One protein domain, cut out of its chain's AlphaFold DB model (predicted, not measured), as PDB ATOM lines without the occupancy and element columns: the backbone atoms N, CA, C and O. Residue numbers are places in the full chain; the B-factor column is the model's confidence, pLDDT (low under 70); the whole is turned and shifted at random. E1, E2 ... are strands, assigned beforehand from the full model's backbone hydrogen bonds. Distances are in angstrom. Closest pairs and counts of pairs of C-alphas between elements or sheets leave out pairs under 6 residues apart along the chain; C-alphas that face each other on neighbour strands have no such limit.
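What this domain is: This is residues 57 to 162 of the 166 residues of an uncharacterized protein of Actinomadura sp. CNU-125 (UniProt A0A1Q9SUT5). The domain is a long, rod-shaped sandwich of two strongly twisted sheets, E1 E4 E5 and E6 E7 E8 E9, which are only partly face to face. A small separate hairpin, E2 and E3, lies between E1 and E4 along the chain. The printed part has 106 residues, with no named helix and nine named strands, E1 to E9 in order; the class is all strand. Each sheet is antiparallel, in the orders E1 E4 E5, E6 E7 E8 E9 and E2 E3. The whole is loose, with a radius of gyration of the C-alphas of 16.4 A, and spans 56 by 26 by 22 A.

Where its parts are: E1, residues 57 to 63, begins at C-alpha 57 (18.870, 105.582, 15.929) and is 18.9 A long. E2, residues 67 to 70, and E3, residues 73 to 76, follow. E4, residues 81 to 89, is 25.9 A long, and E5, residues 96 to 104, is 24.1 A long and bends by 55 degrees at residue 101. E6, residues 108 to 111, is short. E7, residues 123 to 135, is the longest strand at 31.5 A and bends by 67 degrees at residue 131. E8, residues 138 to 148, is 30.1 A long. E9, residues 157 to 160, ends at C-alpha 160 (45.735, 95.725, 16.510).

How they stand to each other: In the first sheet E1 and E4 are antiparallel at 156 degrees, with N 59 and O 85 at 2.8 A. E4 and E5 form a hairpin at 162 degrees, with N 86 and O 99 at 2.9 A. The hairpin E2 and E3 has N 68 and O 75 at 2.8 A; the C-alphas of Gln 75 and Ala 110, the closest of E3 and E6, are 7.0 A apart. E6 E7 E8 E9 is a meander, each strand the antiparallel neighbour of the one before. N 108 and O 125 are 2.9 A apart between E6 and E7, N 128 and O 144 2.8 A between E7 and E8, and N 145 and O 159 2.9 A between E8 and E9. Between the sheets, the closest C-alphas of E5 and E7 are those of Leu 100 and Met 132, 5.8 A apart. E4 and E7 are near each other. E1 and E8 are apart.

The domain as a whole: The C-alphas of Glu 92 and Trp 115, the two farthest apart, are 57.6 A from each other. The printed part has no cut. The link from E6 to E7, 11 residues, is long. The mean pLDDT of the printed part is 79.2; residues 73, 116, 119 to 120 and 151 to 162 are under 70.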
ATOM      1  N   GLY A  57      18.901 105.661  17.383       89.69
ATOM      2  CA  GLY A  57      18.870 105.582  15.929       89.69
ATOM      3  C   GLY A  57      19.806 104.493  15.431       89.69
ATOM      4  O   GLY A  57      20.905 104.331  15.956       89.69
ATOM      5  N   CYS A  58      19.369 103.760  14.408       91.31
ATOM      6  CA  CYS A  58      20.253 102.893  13.642       91.31
ATOM      7  C   CYS A  58      20.796 103.666  12.440       91.31
ATOM      8  O   CYS A  58      20.028 104.235  11.662       91.31
ATOM      9  N   THR A  59      22.116 103.677  12.304       90.62
ATOM     10  CA  THR A  59      22.832 104.345  11.224       90.62
ATOM     11  C   THR A  59      23.563 103.306  10.386       90.62
ATOM     12  O   THR A  59      24.304 102.476  10.913       90.62
ATOM     13  N   ILE A  60      23.363 103.381   9.072       91.12
ATOM     14  CA  ILE A  60      24.119 102.623   8.077       91.12
ATOM     15  C   ILE A  60      25.031 103.622   7.373       91.12
ATOM     16  O   ILE A  60      24.558 104.573   6.751       91.12
ATOM     17  N   ALA A  61      26.335 103.428   7.513       88.81
ATOM     18  CA  ALA A  61      27.357 104.225   6.863       88.81
ATOM     19  C   ALA A  61      28.027 103.381   5.780       88.81
ATOM     20  O   ALA A  61      28.621 102.345   6.075       88.81
ATOM     21  N   GLU A  62      27.948 103.843   4.535       88.88
ATOM     22  CA  GLU A  62      28.659 103.237   3.415       88.88
ATOM     23  C   GLU A  62      29.641 104.242   2.826       88.88
ATOM     24  O   GLU A  62      29.269 105.339   2.404       88.88
ATOM     25  N   VAL A  63      30.918 103.876   2.850       87.31
ATOM     26  CA  VAL A  63      32.018 104.698   2.357       87.31
ATOM     27  C   VAL A  63      32.478 104.100   1.038       87.31
ATOM     28  O   VAL A  63      33.245 103.142   1.024       87.31
ATOM     29  N   THR A  64      31.988 104.649  -0.071       84.75
ATOM     30  CA  THR A  64      32.245 104.139  -1.429       84.75
ATOM     31  C   THR A  64      33.532 104.676  -2.060       84.75
ATOM     32  O   THR A  64      33.972 104.164  -3.083       84.75
ATOM     33  N   GLY A  65      34.163 105.687  -1.457       82.31
ATOM     34  CA  GLY A  65      35.391 106.279  -1.975       82.31
ATOM     35  C   GLY A  65      36.016 107.297  -1.025       82.31
ATOM     36  O   GLY A  65      35.444 107.655   0.004       82.31
ATOM     37  N   GLY A  66      37.212 107.763  -1.378       83.19
ATOM     38  CA  GLY A  66      38.003 108.705  -0.585       83.19
ATOM     39  C   GLY A  66      39.385 108.157  -0.250       83.19
ATOM     40  O   GLY A  66      39.853 107.205  -0.873       83.19
ATOM     41  N   THR A  67      40.035 108.766   0.738       81.25
ATOM     42  CA  THR A  67      41.359 108.356   1.212       81.25
ATOM     43  C   THR A  67      41.254 107.905   2.659       81.25
ATOM     44  O   THR A  67      40.826 108.665   3.526       81.25
ATOM     45  N   PHE A  68      41.662 106.670   2.920       78.56
ATOM     46  CA  PHE A  68      41.810 106.123   4.254       78.56
ATOM     47  C   PHE A  68      43.234 106.381   4.760       78.56
ATOM     48  O   PHE A  68      44.209 106.059   4.078       78.56
ATOM     49  N   VAL A  69      43.363 106.953   5.958       80.19
ATOM     50  CA  VAL A  69      44.663 107.246   6.577       80.19
ATOM     51  C   VAL A  69      44.934 106.243   7.690       80.19
ATOM     52  O   VAL A  69      44.236 106.216   8.701       80.19
ATOM     53  N   LEU A  70      45.968 105.421   7.518       73.12
ATOM     54  CA  LEU A  70      46.391 104.419   8.492       73.12
ATOM     55  C   LEU A  70      47.798 104.767   8.996       73.12
ATOM     56  O   LEU A  70      48.813 104.457   8.366       73.12
ATOM     57  N   GLY A  71      47.865 105.468  10.131       75.38
ATOM     58  CA  GLY A  71      49.115 106.029  10.646       75.38
ATOM     59  C   GLY A  71      49.679 107.091   9.695       75.38
ATOM     60  O   GLY A  71      49.085 108.148   9.540       75.38
ATOM     61  N   ASN A  72      50.810 106.793   9.049       75.62
ATOM     62  CA  ASN A  72      51.454 107.679   8.067       75.62
ATOM     63  C   ASN A  72      51.177 107.271   6.607       75.62
ATOM     64  O   ASN A  72      51.854 107.750   5.701       75.62
ATOM     65  N   MET A  73      50.255 106.332   6.379       67.25
ATOM     66  CA  MET A  73      49.932 105.823   5.047       67.25
ATOM     67  C   MET A  73      48.579 106.361   4.604       67.25
ATOM     68  O   MET A  73      47.590 106.195   5.314       67.25
ATOM     69  N   GLU A  74      48.537 106.956   3.420       79.38
ATOM     70  CA  GLU A  74      47.306 107.348   2.740       79.38
ATOM     71  C   GLU A  74      46.998 106.301   1.671       79.38
ATOM     72  O   GLU A  74      47.849 106.003   0.833       79.38
ATOM     73  N   GLN A  75      45.805 105.716   1.711       73.38
ATOM     74  CA  GLN A  75      45.374 104.710   0.745       73.38
ATOM     75  C   GLN A  75      44.029 105.110   0.148       73.38
ATOM     76  O   GLN A  75      43.130 105.493   0.899       73.38
ATOM     77  N   PRO A  76      43.851 105.024  -1.178       80.19
ATOM     78  CA  PRO A  76      42.530 105.181  -1.759       80.19
ATOM     79  C   PRO A  76      41.613 104.051  -1.278       80.19
ATOM     80  O   PRO A  76      42.022 102.894  -1.163       80.19
ATOM     81  N   ILE A  77      40.359 104.390  -1.003       81.19
ATOM     82  CA  ILE A  77      39.306 103.407  -0.754       81.19
ATOM     83  C   ILE A  77      38.904 102.839  -2.119       81.19
ATOM     84  O   ILE A  77      38.171 103.478  -2.868       81.19
ATOM     85  N   GLU A  78      39.454 101.673  -2.468       80.25
ATOM     86  CA  GLU A  78      39.172 100.983  -3.740       80.25
ATOM     87  C   GLU A  78      37.888 100.138  -3.691       80.25
ATOM     88  O   GLU A  78      37.301  99.834  -4.727       80.25
ATOM     89  N   SER A  79      37.459  99.755  -2.488       83.31
ATOM     90  CA  SER A  79      36.282  98.924  -2.226       83.31
ATOM     91  C   SER A  79      35.402  99.581  -1.160       83.31
ATOM     92  O   SER A  79      35.963 100.059  -0.167       83.31
ATOM     93  N   PRO A  80      34.064  99.566  -1.302       86.31
ATOM     94  CA  PRO A  80      33.167 100.123  -0.300       86.31
ATOM     95  C   PRO A  80      33.391  99.525   1.093       86.31
ATOM     96  O   PRO A  80      33.574  98.317   1.243       86.31
ATOM     97  N   ILE A  81      33.368 100.381   2.114       88.50
ATOM     98  CA  ILE A  81      33.352  99.968   3.522       88.50
ATOM     99  C   ILE A  81      31.946 100.219   4.051       88.50
ATOM    100  O   ILE A  81      31.475 101.358   4.021       88.50
ATOM    101  N   ARG A  82      31.293  99.175   4.557       91.00
ATOM    102  CA  ARG A  82      29.942  99.251   5.118       91.00
ATOM    103  C   ARG A  82      29.993  99.050   6.625       91.00
ATOM    104  O   ARG A  82      30.628  98.126   7.125       91.00
ATOM    105  N   MET A  83      29.319  99.923   7.359       91.50
ATOM    106  CA  MET A  83      29.266  99.897   8.815       91.50
ATOM    107  C   MET A  83      27.843 100.170   9.287       91.50
ATOM    108  O   MET A  83      27.235 101.162   8.892       91.50
ATOM    109  N   VAL A  84      27.330  99.314  10.166       92.50
ATOM    110  CA  VAL A  84      26.004  99.451  10.772       92.50
ATOM    111  C   VAL A  84      26.171  99.564  12.276       92.50
ATOM    112  O   VAL A  84      26.784  98.706  12.911       92.50
ATOM    113  N   TYR A  85      25.629 100.627  12.860       92.19
ATOM    114  CA  TYR A  85      25.693 100.858  14.298       92.19
ATOM    115  C   TYR A  85      24.412 101.509  14.809       92.19
ATOM    116  O   TYR A  85      23.738 102.245  14.090       92.19
ATOM    117  N   ALA A  86      24.079 101.254  16.070       91.19
ATOM    118  CA  ALA A  86      23.057 102.007  16.781       91.19
ATOM    119  C   ALA A  86      23.734 103.016  17.700       91.19
ATOM    120  O   ALA A  86      24.622 102.652  18.464       91.19
ATOM    121  N   ASN A  87      23.314 104.273  17.649       90.38
ATOM    122  CA  ASN A  87      23.728 105.281  18.614       90.38
ATOM    123  C   ASN A  87      22.499 105.816  19.336       90.38
ATOM    124  O   ASN A  87      21.437 106.002  18.738       90.38
ATOM    125  N   GLY A  88      22.649 106.103  20.618       87.81
ATOM    126  CA  GLY A  88      21.547 106.648  21.381       87.81
ATOM    127  C   GLY A  88      21.964 107.213  22.714       87.81
ATOM    128  O   GLY A  88      23.122 107.134  23.121       87.81
ATOM    129  N   PHE A  89      20.991 107.836  23.360       86.50
ATOM    130  CA  PHE A  89      21.130 108.356  24.706       86.50
ATOM    131  C   PHE A  89      20.430 107.417  25.681       86.50
ATOM    132  O   PHE A  89      19.246 107.100  25.520       86.50
ATOM    133  N   ASP A  90      21.165 106.976  26.691       81.69
ATOM    134  CA  ASP A  90      20.619 106.207  27.794       81.69
ATOM    135  C   ASP A  90      20.085 107.172  28.863       81.69
ATOM    136  O   ASP A  90      20.805 108.013  29.402       81.69
ATOM    137  N   ALA A  91      18.784 107.086  29.145       79.69
ATOM    138  CA  ALA A  91      18.122 107.972  30.097       79.69
ATOM    139  C   ALA A  91      18.410 107.613  31.567       79.69
ATOM    140  O   ALA A  91      18.157 108.444  32.440       79.69
ATOM    141  N   GLU A  92      18.909 106.407  31.847       79.25
ATOM    142  CA  GLU A  92      19.264 105.956  33.192       79.25
ATOM    143  C   GLU A  92      20.702 106.337  33.544       79.25
ATOM    144  O   GLU A  92      20.939 106.909  34.610       79.25
ATOM    145  N   THR A  93      21.658 106.072  32.647       78.25
ATOM    146  CA  THR A  93      23.072 106.421  32.876       78.25
ATOM    147  C   THR A  93      23.400 107.866  32.505       78.25
ATOM    148  O   THR A  93      24.402 108.402  32.973       78.25
ATOM    149  N   LEU A  94      22.527 108.526  31.731       82.31
ATOM    150  CA  LEU A  94      22.735 109.859  31.154       82.31
ATOM    151  C   LEU A  94      23.952 109.931  30.216       82.31
ATOM    152  O   LEU A  94      24.541 111.000  30.037       82.31
ATOM    153  N   GLU A  95      24.314 108.803  29.605       82.88
ATOM    154  CA  GLU A  95      25.454 108.679  28.700       82.88
ATOM    155  C   GLU A  95      24.995 108.457  27.256       82.88
ATOM    156  O   GLU A  95      23.961 107.842  26.978       82.88
ATOM    157  N   GLN A  96      25.782 108.972  26.312       85.19
ATOM    158  CA  GLN A  96      25.617 108.637  24.906       85.19
ATOM    159  C   GLN A  96      26.427 107.378  24.622       85.19
ATOM    160  O   GLN A  96      27.628 107.345  24.869       85.19
ATOM    161  N   THR A  97      25.773 106.363  24.081       85.94
ATOM    162  CA  THR A  97      26.403 105.079  23.790       85.94
ATOM    163  C   THR A  97      26.245 104.725  22.320       85.94
ATOM    164  O   THR A  97      25.371 105.238  21.609       85.94
ATOM    165  N   VAL A  98      27.151 103.875  21.854       89.81
ATOM    166  CA  VAL A  98      27.150 103.337  20.506       89.81
ATOM    167  C   VAL A  98      27.344 101.835  20.572       89.81
ATOM    168  O   VAL A  98      28.139 101.321  21.352       89.81
ATOM    169  N   ILE A  99      26.587 101.129  19.749       89.69
ATOM    170  CA  ILE A  99      26.617  99.680  19.650       89.69
ATOM    171  C   ILE A  99      26.910  99.352  18.198       89.69
ATOM    172  O   ILE A  99      26.135  99.696  17.304       89.69
ATOM    173  N   LEU A 100      28.037  98.689  17.964       91.00
ATOM    174  CA  LEU A 100      28.383  98.171  16.649       91.00
ATOM    175  C   LEU A 100      27.490  96.965  16.319       91.00
ATOM    176  O   LEU A 100      27.430  96.011  17.092       91.00
ATOM    177  N   GLY A 101      26.814  97.014  15.171       89.50
ATOM    178  CA  GLY A 101      26.048  95.897  14.616       89.50
ATOM    179  C   GLY A 101      26.895  95.065  13.660       89.50
ATOM    180  O   GLY A 101      27.284  93.945  13.988       89.50
ATOM    181  N   SER A 102      27.216  95.630  12.496       89.81
ATOM    182  CA  SER A 102      28.034  94.979  11.468       89.81
ATOM    183  C   SER A 102      29.122  95.914  10.935       89.81
ATOM    184  O   SER A 102      28.999  97.141  10.954       89.81
ATOM    185  N   PHE A 103      30.227  95.322  10.487       91.19
ATOM    186  CA  PHE A 103      31.308  96.023   9.806       91.19
ATOM    187  C   PHE A 103      31.868  95.128   8.709       91.19
ATOM    188  O   PHE A 103      32.364  94.030   8.978       91.19
ATOM    189  N   GLU A 104      31.819  95.620   7.481       90.19
ATOM    190  CA  GLU A 104      32.263  94.917   6.293       90.19
ATOM    191  C   GLU A 104      33.278  95.768   5.540       90.19
ATOM    192  O   GLU A 104      33.035  96.920   5.180       90.19
ATOM    193  N   ALA A 105      34.443  95.173   5.309       89.12
ATOM    194  CA  ALA A 105      35.504  95.750   4.509       89.12
ATOM    195  C   ALA A 105      36.219  94.643   3.734       89.12
ATOM    196  O   ALA A 105      36.382  93.511   4.221       89.12
ATOM    197  N   ASP A 106      36.673  94.976   2.533       88.38
ATOM    198  CA  ASP A 106      37.440  94.075   1.688       88.38
ATOM    199  C   ASP A 106      38.951  94.193   1.907       88.38
ATOM    200  O   ASP A 106      39.455  95.024   2.665       88.38
ATOM    201  N   TRP A 107      39.686  93.268   1.288       83.38
ATOM    202  CA  TRP A 107      41.142  93.316   1.267       83.38
ATOM    203  C   TRP A 107      41.603  94.494   0.418       83.38
ATOM    204  O   TRP A 107      41.387  94.505  -0.790       83.38
ATOM    205  N   THR A 108      42.311  95.428   1.044       81.19
ATOM    206  CA  THR A 108      42.963  96.536   0.350       81.19
ATOM    207  C   THR A 108      44.477  96.345   0.320       81.19
ATOM    208  O   THR A 108      45.061  95.670   1.178       81.19
ATOM    209  N   MET A 109      45.133  96.910  -0.690       79.56
ATOM    210  CA  MET A 109      46.589  96.932  -0.770       79.56
ATOM    211  C   MET A 109      47.126  98.013   0.168       79.56
ATOM    212  O   MET A 109      47.060  99.199  -0.131       79.56
ATOM    213  N   ALA A 110      47.694  97.586   1.294       78.06
ATOM    214  CA  ALA A 110      48.233  98.492   2.297       78.06
ATOM    215  C   ALA A 110      49.581  99.096   1.904       78.06
ATOM    216  O   ALA A 110      49.892 100.232   2.258       78.06
ATOM    217  N   GLN A 111      50.392  98.311   1.198       75.81
ATOM    218  CA  GLN A 111      51.705  98.727   0.737       75.81
ATOM    219  C   GLN A 111      52.015  98.058  -0.598       75.81
ATOM    220  O   GLN A 111      51.851  96.842  -0.749       75.81
ATOM    221  N   GLU A 112      52.504  98.854  -1.546       75.62
ATOM    222  CA  GLU A 112      53.082  98.327  -2.777       75.62
ATOM    223  C   GLU A 112      54.315  97.463  -2.472       75.62
ATOM    224  O   GLU A 112      55.006  97.653  -1.467       75.62
ATOM    225  N   GLY A 113      54.594  96.490  -3.340       73.81
ATOM    226  CA  GLY A 113      55.783  95.658  -3.207       73.81
ATOM    227  C   GLY A 113      57.083  96.453  -3.330       73.81
ATOM    228  O   GLY A 113      57.128  97.532  -3.919       73.81
ATOM    229  N   LEU A 114      58.173  95.881  -2.816       72.06
ATOM    230  CA  LEU A 114      59.513  96.474  -2.790       72.06
ATOM    231  C   LEU A 114      60.026  96.872  -4.188       72.06
ATOM    232  O   LEU A 114      60.897  97.732  -4.296       72.06
ATOM    233  N   TRP A 115      59.480  96.275  -5.251       73.94
ATOM    234  CA  TRP A 115      59.834  96.559  -6.645       73.94
ATOM    235  C   TRP A 115      58.644  97.058  -7.477       73.94
ATOM    236  O   TRP A 115      58.659  96.939  -8.702       73.94
ATOM    237  N   GLY A 116      57.590  97.566  -6.828       69.12
ATOM    238  CA  GLY A 116      56.311  97.876  -7.480       69.12
ATOM    239  C   GLY A 116      55.536  96.623  -7.906       69.12
ATOM    240  O   GLY A 116      54.588  96.688  -8.688       69.12
ATOM    241  N   ASP A 117      55.943  95.449  -7.422       73.44
ATOM    242  CA  ASP A 117      55.290  94.185  -7.712       73.44
ATOM    243  C   ASP A 117      54.069  93.978  -6.804       73.44
ATOM    244  O   ASP A 117      54.151  94.023  -5.580       73.44
ATOM    245  N   ARG A 118      52.911  93.697  -7.406       70.19
ATOM    246  CA  ARG A 118      51.651  93.466  -6.671       70.19
ATOM    247  C   ARG A 118      51.522  92.044  -6.108       70.19
ATOM    248  O   ARG A 118      50.586  91.760  -5.367       70.19
ATOM    249  N   PHE A 119      52.430  91.138  -6.472       69.19
ATOM    250  CA  PHE A 119      52.212  89.693  -6.320       69.19
ATOM    251  C   PHE A 119      53.217  88.968  -5.430       69.19
ATOM    252  O   PHE A 119      52.883  87.894  -4.940       69.19
ATOM    253  N   LEU A 120      54.431  89.493  -5.231       68.12
ATOM    254  CA  LEU A 120      55.446  88.793  -4.439       68.12
ATOM    255  C   LEU A 120      55.628  89.458  -3.083       68.12
ATOM    256  O   LEU A 120      55.658  88.765  -2.069       68.12
ATOM    257  N   THR A 121      55.724  90.786  -3.056       74.50
ATOM    258  CA  THR A 121      56.101  91.523  -1.846       74.50
ATOM    259  C   THR A 121      55.072  92.544  -1.374       74.50
ATOM    260  O   THR A 121      55.244  93.085  -0.282       74.50
ATOM    261  N   ALA A 122      53.990  92.761  -2.129       81.62
ATOM    262  CA  ALA A 122      52.893  93.630  -1.708       81.62
ATOM    263  C   ALA A 122      52.237  93.144  -0.408       81.62
ATOM    264  O   ALA A 122      52.104  91.941  -0.155       81.62
ATOM    265  N   VAL A 123      51.808  94.107   0.403       81.19
ATOM    266  CA  VAL A 123      51.122  93.865   1.669       81.19
ATOM    267  C   VAL A 123      49.653  94.193   1.490       81.19
ATOM    268  O   VAL A 123      49.298  95.314   1.136       81.19
ATOM    269  N   TYR A 124      48.802  93.221   1.782       82.69
ATOM    270  CA  TYR A 124      47.357  93.387   1.797       82.69
ATOM    271  C   TYR A 124      46.874  93.452   3.240       82.69
ATOM    272  O   TYR A 124      47.347  92.691   4.087       82.69
ATOM    273  N   ALA A 125      45.930  94.339   3.521       84.19
ATOM    274  CA  ALA A 125      45.291  94.451   4.819       84.19
ATOM    275  C   ALA A 125      43.775  94.353   4.668       84.19
ATOM    276  O   ALA A 125      43.192  94.925   3.752       84.19
ATOM    277  N   LYS A 126      43.137  93.642   5.594       86.38
ATOM    278  CA  LYS A 126      41.690  93.670   5.783       86.38
ATOM    279  C   LYS A 126      41.396  94.166   7.198       86.38
ATOM    280  O   LYS A 126      41.805  93.486   8.148       86.38
ATOM    281  N   PRO A 127      40.753  95.334   7.360       86.19
ATOM    282  CA  PRO A 127      40.307  95.786   8.664       86.19
ATOM    283  C   PRO A 127      39.091  94.978   9.111       86.19
ATOM    284  O   PRO A 127      38.211  94.646   8.320       86.19
ATOM    285  N   GLU A 128      39.056  94.656  10.395       87.81
ATOM    286  CA  GLU A 128      37.927  94.025  11.066       87.81
ATOM    287  C   GLU A 128      37.614  94.828  12.316       87.81
ATOM    288  O   GLU A 128      38.500  95.045  13.145       87.81
ATOM    289  N   ALA A 129      36.368  95.265  12.462       88.19
ATOM    290  CA  ALA A 129      35.952  95.925  13.684       88.19
ATOM    291  C   ALA A 129      35.877  94.915  14.832       88.19
ATOM    292  O   ALA A 129      35.336  93.818  14.687       88.19
ATOM    293  N   VAL A 130      36.447  95.291  15.973       88.56
ATOM    294  CA  VAL A 130      36.402  94.504  17.213       88.56
ATOM    295  C   VAL A 130      35.575  95.182  18.299       88.56
ATOM    296  O   VAL A 130      35.161  94.516  19.245       88.56
ATOM    297  N   GLY A 131      35.315  96.479  18.155       86.00
ATOM    298  CA  GLY A 131      34.548  97.272  19.100       86.00
ATOM    299  C   GLY A 131      34.293  98.669  18.559       86.00
ATOM    300  O   GLY A 131      34.913  99.098  17.584       86.00
ATOM    301  N   MET A 132      33.354  99.364  19.183       86.56
ATOM    302  CA  MET A 132      33.075 100.762  18.908       86.56
ATOM    303  C   MET A 132      32.717 101.446  20.221       86.56
ATOM    304  O   MET A 132      32.040 100.848  21.055       86.56
ATOM    305  N   ASP A 133      33.169 102.682  20.381       86.44
ATOM    306  CA  ASP A 133      32.909 103.502  21.557       86.44
ATOM    307  C   ASP A 133      32.650 104.959  21.144       86.44
ATOM    308  O   ASP A 133      32.940 105.376  20.017       86.44
ATOM    309  N   LEU A 134      32.098 105.745  22.059       85.94
ATOM    310  CA  LEU A 134      31.920 107.181  21.920       85.94
ATOM    311  C   LEU A 134      32.777 107.897  22.957       85.94
ATOM    312  O   LEU A 134      32.512 107.832  24.152       85.94
ATOM    313  N   ASP A 135      33.754 108.668  22.489       83.19
ATOM    314  CA  ASP A 135      34.545 109.544  23.350       83.19
ATOM    315  C   ASP A 135      34.354 110.995  22.918       83.19
ATOM    316  O   ASP A 135      34.675 111.370  21.790       83.19
ATOM    317  N   ALA A 136      33.790 111.813  23.807       80.19
ATOM    318  CA  ALA A 136      33.507 113.230  23.564       80.19
ATOM    319  C   ALA A 136      32.718 113.512  22.259       80.19
ATOM    320  O   ALA A 136      32.900 114.550  21.625       80.19
ATOM    321  N   GLY A 137      31.833 112.591  21.855       77.44
ATOM    322  CA  GLY A 137      31.037 112.695  20.626       77.44
ATOM    323  C   GLY A 137      31.758 112.242  19.352       77.44
ATOM    324  O   GLY A 137      31.166 112.283  18.275       77.44
ATOM    325  N   ILE A 138      33.008 111.785  19.462       80.94
ATOM    326  CA  ILE A 138      33.757 111.156  18.375       80.94
ATOM    327  C   ILE A 138      33.532 109.647  18.458       80.94
ATOM    328  O   ILE A 138      33.786 109.028  19.492       80.94
ATOM    329  N   ILE A 139      33.068 109.057  17.357       83.94
ATOM    330  CA  ILE A 139      32.962 107.603  17.225       83.94
ATOM    331  C   ILE A 139      34.377 107.044  17.096       83.94
ATOM    332  O   ILE A 139      35.091 107.334  16.134       83.94
ATOM    333  N   LYS A 140      34.777 106.237  18.073       87.88
ATOM    334  CA  LYS A 140      36.016 105.469  18.051       87.88
ATOM    335  C   LYS A 140      35.699 104.064  17.583       87.88
ATOM    336  O   LYS A 140      34.916 103.361  18.211       87.88
ATOM    337  N   LEU A 141      36.299 103.671  16.468       88.31
ATOM    338  CA  LEU A 141      36.191 102.321  15.937       88.31
ATOM    339  C   LEU A 141      37.487 101.573  16.235       88.31
ATOM    340  O   LEU A 141      38.550 101.935  15.723       88.31
ATOM    341  N   ASP A 142      37.386 100.517  17.033       87.12
ATOM    342  CA  ASP A 142      38.515  99.644  17.299       87.12
ATOM    343  C   ASP A 142      38.659  98.658  16.147       87.12
ATOM    344  O   ASP A 142      37.786  97.819  15.895       87.12
ATOM    345  N   LEU A 143      39.783  98.760  15.443       86.94
ATOM    346  CA  LEU A 143      40.088  97.940  14.281       86.94
ATOM    347  C   LEU A 143      41.225  96.962  14.577       86.94
ATOM    348  O   LEU A 143      42.289  97.298  15.107       86.94
ATOM    349  N   LYS A 144      41.018  95.725  14.144       86.12
ATOM    350  CA  LYS A 144      42.035  94.689  14.047       86.12
ATOM    351  C   LYS A 144      42.373  94.490  12.580       86.12
ATOM    352  O   LYS A 144      41.500  94.238  11.758       86.12
ATOM    353  N   LEU A 145      43.651  94.586  12.239       84.75
ATOM    354  CA  LEU A 145      44.110  94.408  10.868       84.75
ATOM    355  C   LEU A 145      44.540  92.958  10.671       84.75
ATOM    356  O   LEU A 145      45.392  92.439  11.403       84.75
ATOM    357  N   ARG A 146      43.965  92.295   9.667       82.06
ATOM    358  CA  ARG A 146      44.516  91.057   9.111       82.06
ATOM    359  C   ARG A 146      45.468  91.431   7.993       82.06
ATOM    360  O   ARG A 146      45.039  92.014   7.007       82.06
ATOM    361  N   VAL A 147      46.747  91.105   8.150       82.12
ATOM    362  CA  VAL A 147      47.778  91.425   7.158       82.12
ATOM    363  C   VAL A 147      48.197  90.160   6.424       82.12
ATOM    364  O   VAL A 147      48.491  89.145   7.056       82.12
ATOM    365  N   TYR A 148      48.249  90.222   5.098       81.88
ATOM    366  CA  TYR A 148      48.697  89.145   4.225       81.88
ATOM    367  C   TYR A 148      49.842  89.626   3.329       81.88
ATOM    368  O   TYR A 148      49.738  90.666   2.680       81.88
ATOM    369  N   ASN A 149      50.927  88.851   3.277       77.31
ATOM    370  CA  ASN A 149      52.020  89.042   2.329       77.31
ATOM    371  C   ASN A 149      52.341  87.695   1.649       77.31
ATOM    372  O   ASN A 149      52.613  86.719   2.363       77.31
ATOM    373  N   PRO A 150      52.349  87.619   0.306       71.38
ATOM    374  CA  PRO A 150      52.671  86.394  -0.431       71.38
ATOM    375  C   PRO A 150      54.050  85.806  -0.085       71.38
ATOM    376  O   PRO A 150      54.198  84.586  -0.019       71.38
ATOM    377  N   SER A 151      55.047  86.651   0.201       68.19
ATOM    378  CA  SER A 151      56.424  86.230   0.505       68.19
ATOM    379  C   SER A 151      56.612  85.578   1.880       68.19
ATOM    380  O   SER A 151      57.601  84.875   2.087       68.19
ATOM    381  N   TRP A 152      55.685  85.774   2.825       62.62
ATOM    382  CA  TRP A 152      55.821  85.268   4.202       62.62
ATOM    383  C   TRP A 152      55.224  83.879   4.426       62.62
ATOM    384  O   TRP A 152      55.308  83.360   5.535       62.62
ATOM    385  N   GLY A 153      54.652  83.256   3.393       49.09
ATOM    386  CA  GLY A 153      54.085  81.912   3.480       49.09
ATOM    387  C   GLY A 153      52.918  81.822   4.472       49.09
ATOM    388  O   GLY A 153      53.107  81.602   5.662       49.09
ATOM    389  N   THR A 154      51.684  81.936   3.974       48.03
ATOM    390  CA  THR A 154      50.397  81.576   4.632       48.03
ATOM    391  C   THR A 154      50.080  82.107   6.041       48.03
ATOM    392  O   THR A 154      48.978  81.875   6.530       48.03
ATOM    393  N   THR A 155      50.962  82.840   6.713       50.41
ATOM    394  CA  THR A 155      50.724  83.312   8.079       50.41
ATOM    395  C   THR A 155      50.239  84.752   8.059       50.41
ATOM    396  O   THR A 155      51.017  85.703   8.071       50.41
ATOM    397  N   ALA A 156      48.914  84.911   8.028       53.59
ATOM    398  CA  ALA A 156      48.291  86.197   8.295       53.59
ATOM    399  C   ALA A 156      48.575  86.584   9.754       53.59
ATOM    400  O   ALA A 156      48.039  85.972  10.681       53.59
ATOM    401  N   ARG A 157      49.456  87.562   9.981       53.12
ATOM    402  CA  ARG A 157      49.647  88.132  11.319       53.12
ATOM    403  C   ARG A 157      48.578  89.185  11.532       53.12
ATOM    404  O   ARG A 157      48.411  90.088  10.718       53.12
ATOM    405  N   SER A 158      47.855  89.046  12.634       46.16
ATOM    406  CA  SER A 158      46.927  90.072  13.057       46.16
ATOM    407  C   SER A 158      47.634  91.076  13.959       46.16
ATOM    408  O   SER A 158      48.251  90.682  14.947       46.16
ATOM    409  N   GLY A 159      47.561  92.353  13.593       43.94
ATOM    410  CA  GLY A 159      48.001  93.467  14.423       43.94
ATOM    411  C   GLY A 159      46.801  94.329  14.794       43.94
ATOM    412  O   GLY A 159      45.984  94.650  13.934       43.94
ATOM    413  N   THR A 160      46.679  94.694  16.065       39.94
ATOM    414  CA  THR A 160      45.735  95.725  16.510       39.94
ATOM    415  C   THR A 160      46.454  97.062  16.382       39.94
ATOM    416  O   THR A 160      47.541  97.229  16.933       39.94
ATOM    417  N   THR A 161      45.916  97.996  15.605       41.25
ATOM    418  CA  THR A 161      46.409  99.378  15.579       41.25
ATOM    419  C   THR A 161      45.224 100.257  15.917       41.25
ATOM    420  O   THR A 161      44.258 100.308  15.167       41.25
ATOM    421  N   GLU A 162      45.296 100.892  17.081       37.75
ATOM    422  CA  GLU A 162      44.304 101.841  17.571       37.75
ATOM    423  C   GLU A 162      44.339 103.074  16.655       37.75
ATOM    424  O   GLU A 162      45.270 103.883  16.695       37.75
TER     425      GLU A 162